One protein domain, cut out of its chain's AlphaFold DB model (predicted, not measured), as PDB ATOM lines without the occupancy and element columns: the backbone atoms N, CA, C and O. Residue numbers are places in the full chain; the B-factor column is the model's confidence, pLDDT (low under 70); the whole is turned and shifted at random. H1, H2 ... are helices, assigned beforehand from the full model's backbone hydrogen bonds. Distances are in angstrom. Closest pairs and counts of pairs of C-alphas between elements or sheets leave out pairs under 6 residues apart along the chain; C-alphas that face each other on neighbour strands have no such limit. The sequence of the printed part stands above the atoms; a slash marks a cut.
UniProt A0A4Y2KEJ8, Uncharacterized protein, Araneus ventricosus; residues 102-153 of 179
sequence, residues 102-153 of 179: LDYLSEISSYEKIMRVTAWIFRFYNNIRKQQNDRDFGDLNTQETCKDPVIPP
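This is residues 102 to 153 of the 179 residues of an uncharacterized protein of Araneus ventricosus (UniProt A0A4Y2KEJ8). One long helix, H2, makes the long axis, with the short helix H1 folded back near its first part and a long loop, residues 128 to 141, returning from its far end to bring the short helix H3 onto its side. Residues 128 to 134 stick out beyond the end of H2. The printed part has 52 residues with three named helices, H1, H2 and H3 in that order, and no named strand; the class is all helix, with 25 residues, under half, in named elements. The whole is only just loose, close to compact, with a radius of gyration of the C-alphas of 12.2 A, and it is only just elongated, spanning 36 by 24 by 17 A.

H1 is residues 103 to 106, 5.5 A from first to last C-alpha, beginning at C-alpha 103 at (27.542, 41.247, -2.272). H2 is residues 111 to 127, 24.2 A long, from C-alpha 111 at (40.562, 44.814, -8.415) to C-alpha 127 at (40.491, 20.660, -8.029). H3 is residues 142 to 145, 5.4 A long, ending at C-alpha 145 at (45.307, 35.659, -12.554).

H1 and H2 are close but not clearly touching; their closest C-alphas, those of Leu 105 and Ile 114, are 7.0 A apart. H2 touches H3 with residues 115 to 119 alone, and the closest C-alphas, those of Ala 119 and Glu 144, are 5.7 A apart. H1 and H3 are apart. In H2 every O i to N i+4 pair is within hydrogen-bond range, while H1 and H3 are too short for such a pair.

The C-alphas of Ser 109 and Asn 133, the two farthest apart, are 36.0 A apart. The printed part has no cut. The link from H1 to H2 is tight and the link from H2 to H3, 14 residues, is long. The mean pLDDT of the printed part is 77.7; it is under 70 at residues 102 to 103, 105, 143 and 145 to 153.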
ATOM      1  N   LEU A 102      26.889  39.372  -6.110       66.94
ATOM      2  CA  LEU A 102      27.893  38.818  -5.219       66.94
ATOM      3  C   LEU A 102      28.288  39.942  -4.258       66.94
ATOM      4  O   LEU A 102      29.226  40.680  -4.523       66.94
ATOM      5  N   ASP A 103      27.524  40.096  -3.180       66.19
ATOM      6  CA  ASP A 103      27.542  41.247  -2.272       66.19
ATOM      7  C   ASP A 103      28.952  41.461  -1.704       66.19
ATOM      8  O   ASP A 103      29.458  42.574  -1.617       66.19
ATOM      9  N   TYR A 104      29.677  40.358  -1.499       70.62
ATOM     10  CA  TYR A 104      31.074  40.358  -1.071       70.62
ATOM     11  C   TYR A 104      32.051  41.006  -2.069       70.62
ATOM     12  O   TYR A 104      33.134  41.424  -1.666       70.62
ATOM     13  N   LEU A 105      31.723  41.078  -3.367       69.56
ATOM     14  CA  LEU A 105      32.545  41.795  -4.347       69.56
ATOM     15  C   LEU A 105      32.468  43.305  -4.126       69.56
ATOM     16  O   LEU A 105      33.461  43.992  -4.360       69.56
ATOM     17  N   SER A 106      31.329  43.810  -3.641       70.38
ATOM     18  CA  SER A 106      31.144  45.235  -3.352       70.38
ATOM     19  C   SER A 106      31.998  45.713  -2.169       70.38
ATOM     20  O   SER A 106      32.388  46.878  -2.112       70.38
ATOM     21  N   GLU A 107      32.381  44.802  -1.269       77.19
ATOM     22  CA  GLU A 107      33.217  45.086  -0.096       77.19
ATOM     23  C   GLU A 107      34.728  45.118  -0.410       77.19
ATOM     24  O   GLU A 107      35.544  45.493   0.440       77.19
ATOM     25  N   ILE A 108      35.142  44.723  -1.621       79.50
ATOM     26  CA  ILE A 108      36.556  44.646  -2.006       79.50
ATOM     27  C   ILE A 108      36.933  45.840  -2.887       79.50
ATOM     28  O   ILE A 108      36.630  45.893  -4.071       79.50
ATOM     29  N   SER A 109      37.710  46.770  -2.329       78.19
ATOM     30  CA  SER A 109      38.159  47.982  -3.035       78.19
ATOM     31  C   SER A 109      39.327  47.779  -4.012       78.19
ATOM     32  O   SER A 109      39.709  48.711  -4.716       78.19
ATOM     33  N   SER A 110      39.924  46.583  -4.060       85.25
ATOM     34  CA  SER A 110      41.072  46.271  -4.921       85.25
ATOM     35  C   SER A 110      40.693  45.256  -5.994       85.25
ATOM     36  O   SER A 110      40.404  44.096  -5.696       85.25
ATOM     37  N   TYR A 111      40.777  45.680  -7.255       81.62
ATOM     38  CA  TYR A 111      40.562  44.814  -8.415       81.62
ATOM     39  C   TYR A 111      41.499  43.597  -8.416       81.62
ATOM     40  O   TYR A 111      41.063  42.471  -8.646       81.62
ATOM     41  N   GLU A 112      42.773  43.788  -8.065       83.81
ATOM     42  CA  GLU A 112      43.739  42.689  -7.967       83.81
ATOM     43  C   GLU A 112      43.311  41.657  -6.913       83.81
ATOM     44  O   GLU A 112      43.401  40.446  -7.130       83.81
ATOM     45  N   LYS A 113      42.772  42.121  -5.779       83.56
ATOM     46  CA  LYS A 113      42.244  41.242  -4.731       83.56
ATOM     47  C   LYS A 113      41.022  40.459  -5.219       83.56
ATOM     48  O   LYS A 113      40.947  39.263  -4.942       83.56
ATOM     49  N   ILE A 114      40.121  41.081  -5.985       85.69
ATOM     50  CA  ILE A 114      38.978  40.394  -6.617       85.69
ATOM     51  C   ILE A 114      39.465  39.299  -7.568       85.69
ATOM     52  O   ILE A 114      39.002  38.161  -7.478       85.69
ATOM     53  N   MET A 115      40.435  39.609  -8.431       85.88
ATOM     54  CA  MET A 115      40.986  38.640  -9.381       85.88
ATOM     55  C   MET A 115      41.639  37.458  -8.667       85.88
ATOM     56  O   MET A 115      41.388  36.308  -9.022       85.88
ATOM     57  N   ARG A 116      42.405  37.710  -7.599       87.44
ATOM     58  CA  ARG A 116      43.021  36.648  -6.791       87.44
ATOM     59  C   ARG A 116      41.983  35.765  -6.101       87.44
ATOM     60  O   ARG A 116      42.115  34.545  -6.141       87.44
ATOM     61  N   VAL A 117      40.958  36.349  -5.479       87.31
ATOM     62  CA  VAL A 117      39.878  35.584  -4.826       87.31
ATOM     63  C   VAL A 117      39.126  34.738  -5.853       87.31
ATOM     64  O   VAL A 117      38.923  33.544  -5.639       87.31
ATOM     65  N   THR A 118      38.786  35.327  -6.998       85.94
ATOM     66  CA  THR A 118      38.091  34.642  -8.093       85.94
ATOM     67  C   THR A 118      38.927  33.481  -8.639       85.94
ATOM     68  O   THR A 118      38.426  32.363  -8.755       85.94
ATOM     69  N   ALA A 119      40.224  33.695  -8.878       87.88
ATOM     70  CA  ALA A 119      41.155  32.653  -9.309       87.88
ATOM     71  C   ALA A 119      41.227  31.484  -8.311       87.88
ATOM     72  O   ALA A 119      41.193  30.321  -8.716       87.88
ATOM     73  N   TRP A 120      41.247  31.767  -7.003       89.62
ATOM     74  CA  TRP A 120      41.205  30.730  -5.967       89.62
ATOM     75  C   TRP A 120      39.902  29.927  -5.971       89.62
ATOM     76  O   TRP A 120      39.951  28.700  -5.853       89.62
ATOM     77  N   ILE A 121      38.752  30.586  -6.144       89.81
ATOM     78  CA  ILE A 121      37.447  29.916  -6.258       89.81
ATOM     79  C   ILE A 121      37.444  28.968  -7.464       89.81
ATOM     80  O   ILE A 121      37.052  27.806  -7.338       89.81
ATOM     81  N   PHE A 122      37.944  29.422  -8.618       86.50
ATOM     82  CA  PHE A 122      38.045  28.586  -9.815       86.50
ATOM     83  C   PHE A 122      39.033  27.427  -9.647       86.50
ATOM     84  O   PHE A 122      38.711  26.300 -10.028       86.50
ATOM     85  N   ARG A 123      40.205  27.655  -9.040       90.06
ATOM     86  CA  ARG A 123      41.165  26.581  -8.742       90.06
ATOM     87  C   ARG A 123      40.537  25.528  -7.832       90.06
ATOM     88  O   ARG A 123      40.647  24.337  -8.114       90.06
ATOM     89  N   PHE A 124      39.823  25.947  -6.787       90.50
ATOM     90  CA  PHE A 124      39.095  25.034  -5.908       90.50
ATOM     91  C   PHE A 124      38.054  24.213  -6.681       90.50
ATOM     92  O   PHE A 124      38.067  22.982  -6.610       90.50
ATOM     93  N   TYR A 125      37.208  24.878  -7.471       90.31
ATOM     94  CA  TYR A 125      36.189  24.231  -8.301       90.31
ATOM     95  C   TYR A 125      36.776  23.223  -9.302       90.31
ATOM     96  O   TYR A 125      36.215  22.150  -9.526       90.31
ATOM     97  N   ASN A 126      37.931  23.529  -9.888       89.50
ATOM     98  CA  ASN A 126      38.611  22.604 -10.786       89.50
ATOM     99  C   ASN A 126      39.238  21.436 -10.010       89.50
ATOM    100  O   ASN A 126      39.100  20.286 -10.421       89.50
ATOM    101  N   ASN A 127      39.853  21.689  -8.853       92.06
ATOM    102  CA  ASN A 127      40.491  20.660  -8.029       92.06
ATOM    103  C   ASN A 127      39.508  19.621  -7.472       92.06
ATOM    104  O   ASN A 127      39.872  18.448  -7.363       92.06
ATOM    105  N   ILE A 128      38.265  20.004  -7.154       93.00
ATOM    106  CA  ILE A 128      37.243  19.040  -6.706       93.00
ATOM    107  C   ILE A 128      36.830  18.054  -7.811       93.00
ATOM    108  O   ILE A 128      36.314  16.983  -7.502       93.00
ATOM    109  N   ARG A 129      37.084  18.385  -9.085       89.56
ATOM    110  CA  ARG A 129      36.815  17.522 -10.250       89.56
ATOM    111  C   ARG A 129      38.012  16.661 -10.656       89.56
ATOM    112  O   ARG A 129      37.853  15.746 -11.458       89.56
ATOM    113  N   LYS A 130      39.199  16.946 -10.116       91.06
ATOM    114  CA  LYS A 130      40.445  16.221 -10.393       91.06
ATOM    115  C   LYS A 130      40.719  15.140  -9.340       91.06
ATOM    116  O   LYS A 130      40.351  15.280  -8.165       91.06
ATOM    117  N   GLN A 131      41.418  14.080  -9.750       88.25
ATOM    118  CA  GLN A 131      41.991  13.104  -8.818       88.25
ATOM    119  C   GLN A 131      43.066  13.771  -7.953       88.25
ATOM    120  O   GLN A 131      43.647  14.776  -8.350       88.25
ATOM    121  N   GLN A 132      43.331  13.227  -6.760       85.75
ATOM    122  CA  GLN A 132      44.200  13.873  -5.766       85.75
ATOM    123  C   GLN A 132      45.594  14.226  -6.305       85.75
ATOM    124  O   GLN A 132      46.116  15.284  -5.961       85.75
ATOM    125  N   ASN A 133      46.154  13.373  -7.164       87.88
ATOM    126  CA  ASN A 133      47.499  13.533  -7.721       87.88
ATOM    127  C   ASN A 133      47.596  14.632  -8.791       87.88
ATOM    128  O   ASN A 133      48.688  15.129  -9.035       87.88
ATOM    129  N   ASP A 134      46.471  15.037  -9.388       89.12
ATOM    130  CA  ASP A 134      46.425  16.018 -10.483       89.12
ATOM    131  C   ASP A 134      46.008  17.419 -10.000       89.12
ATOM    132  O   ASP A 134      45.774  18.328 -10.802       89.12
ATOM    133  N   ARG A 135      45.825  17.588  -8.684       90.38
ATOM    134  CA  ARG A 135      45.379  18.848  -8.083       90.38
ATOM    135  C   ARG A 135      46.506  19.865  -8.054       90.38
ATOM    136  O   ARG A 135      47.645  19.548  -7.724       90.38
ATOM    137  N   ASP A 136      46.145  21.111  -8.326       87.50
ATOM    138  CA  ASP A 136      47.076  22.230  -8.278       87.50
ATOM    139  C   ASP A 136      47.223  22.708  -6.823       87.50
ATOM    140  O   ASP A 136      46.226  23.036  -6.166       87.50
ATOM    141  N   PHE A 137      48.461  22.743  -6.323       86.81
ATOM    142  CA  PHE A 137      48.828  23.192  -4.974       86.81
ATOM    143  C   PHE A 137      49.854  24.334  -5.038       86.81
ATOM    144  O   PHE A 137      50.507  24.537  -6.059       86.81
ATOM    145  N   GLY A 138      50.024  25.061  -3.931       87.56
ATOM    146  CA  GLY A 138      50.945  26.203  -3.849       87.56
ATOM    147  C   GLY A 138      50.322  27.502  -4.357       87.56
ATOM    148  O   GLY A 138      49.101  27.612  -4.434       87.56
ATOM    149  N   ASP A 139      51.149  28.495  -4.677       88.19
ATOM    150  CA  ASP A 139      50.683  29.824  -5.087       88.19
ATOM    151  C   ASP A 139      49.900  29.811  -6.412       88.19
ATOM    152  O   ASP A 139      49.972  28.867  -7.210       88.19
ATOM    153  N   LEU A 140      49.097  30.859  -6.637       84.69
ATOM    154  CA  LEU A 140      48.420  31.064  -7.920       84.69
ATOM    155  C   LEU A 140      49.463  31.280  -9.014       84.69
ATOM    156  O   LEU A 140      50.401  32.060  -8.847       84.69
ATOM    157  N   ASN A 141      49.285  30.602 -10.143       80.38
ATOM    158  CA  ASN A 141      50.139  30.818 -11.300       80.38
ATOM    159  C   ASN A 141      49.649  32.036 -12.103       80.38
ATOM    160  O   ASN A 141      48.487  32.439 -12.032       80.38
ATOM    161  N   THR A 142      50.533  32.621 -12.910       70.19
ATOM    162  CA  THR A 142      50.228  33.827 -13.704       70.19
ATOM    163  C   THR A 142      49.081  33.606 -14.701       70.19
ATOM    164  O   THR A 142      48.361  34.539 -15.045       70.19
ATOM    165  N   GLN A 143      48.868  32.361 -15.141       68.31
ATOM    166  CA  GLN A 143      47.800  31.982 -16.071       68.31
ATOM    167  C   GLN A 143      46.417  31.925 -15.400       68.31
ATOM    168  O   GLN A 143      45.407  31.934 -16.097       68.31
ATOM    169  N   GLU A 144      46.344  31.859 -14.070       71.88
ATOM    170  CA  GLU A 144      45.089  31.887 -13.307       71.88
ATOM    171  C   GLU A 144      44.648  33.308 -12.965       71.88
ATOM    172  O   GLU A 144      43.455  33.558 -12.836       71.88
ATOM    173  N   THR A 145      45.590  34.247 -12.852       66.25
ATOM    174  CA  THR A 145      45.307  35.659 -12.554       66.25
ATOM    175  C   THR A 145      45.081  36.514 -13.802       66.25
ATOM    176  O   THR A 145      44.495  37.586 -13.690       66.25
ATOM    177  N   CYS A 146      45.541  36.066 -14.978       59.47
ATOM    178  CA  CYS A 146      45.413  36.789 -16.254       59.47
ATOM    179  C   CYS A 146      44.263  36.308 -17.149       59.47
ATOM    180  O   CYS A 146      44.067  36.870 -18.223       59.47
ATOM    181  N   LYS A 147      43.523  35.267 -16.758       55.47
ATOM    182  CA  LYS A 147      42.328  34.876 -17.506       55.47
ATOM    183  C   LYS A 147      41.214  35.848 -17.163       55.47
ATOM    184  O   LYS A 147      40.818  35.934 -16.001       55.47
ATOM    185  N   ASP A 148      40.714  36.551 -18.177       49.41
ATOM    186  CA  ASP A 148      39.431  37.240 -18.085       49.41
ATOM    187  C   ASP A 148      38.411  36.274 -17.468       49.41
ATOM    188  O   ASP A 148      38.459  35.075 -17.777       49.41
ATOM    189  N   PRO A 149      37.515  36.739 -16.579       50.34
ATOM    190  CA  PRO A 149      36.484  35.893 -16.005       50.34
ATOM    191  C   PRO A 149      35.553  35.432 -17.129       50.34
ATOM    192  O   PRO A 149      34.552  36.068 -17.449       50.34
ATOM    193  N   VAL A 150      35.907  34.313 -17.762       48.03
ATOM    194  CA  VAL A 150      35.037  33.596 -18.677       48.03
ATOM    195  C   VAL A 150      33.889  33.114 -17.812       48.03
ATOM    196  O   VAL A 150      34.046  32.188 -17.016       48.03
ATOM    197  N   ILE A 151      32.755  33.801 -17.929       43.59
ATOM    198  CA  ILE A 151      31.487  33.384 -17.344       43.59
ATOM    199  C   ILE A 151      31.292  31.926 -17.775       43.59
ATOM    200  O   ILE A 151      31.217  31.668 -18.982       43.59
ATOM    201  N   PRO A 152      31.298  30.951 -16.847       41.84
ATOM    202  CA  PRO A 152      31.138  29.565 -17.242       41.84
ATOM    203  C   PRO A 152      29.779  29.414 -17.941       41.84
ATOM    204  O   PRO A 152      28.790  29.977 -17.456       41.84
ATOM    205  N   PRO A 153      29.707  28.683 -19.071       34.38
ATOM    206  CA  PRO A 153      28.429  28.376 -19.687       34.38
ATOM    207  C   PRO A 153      27.551  27.688 -18.646       34.38
ATOM    208  O   PRO A 153      28.036  26.849 -17.879       34.38
TER     209      PRO A 153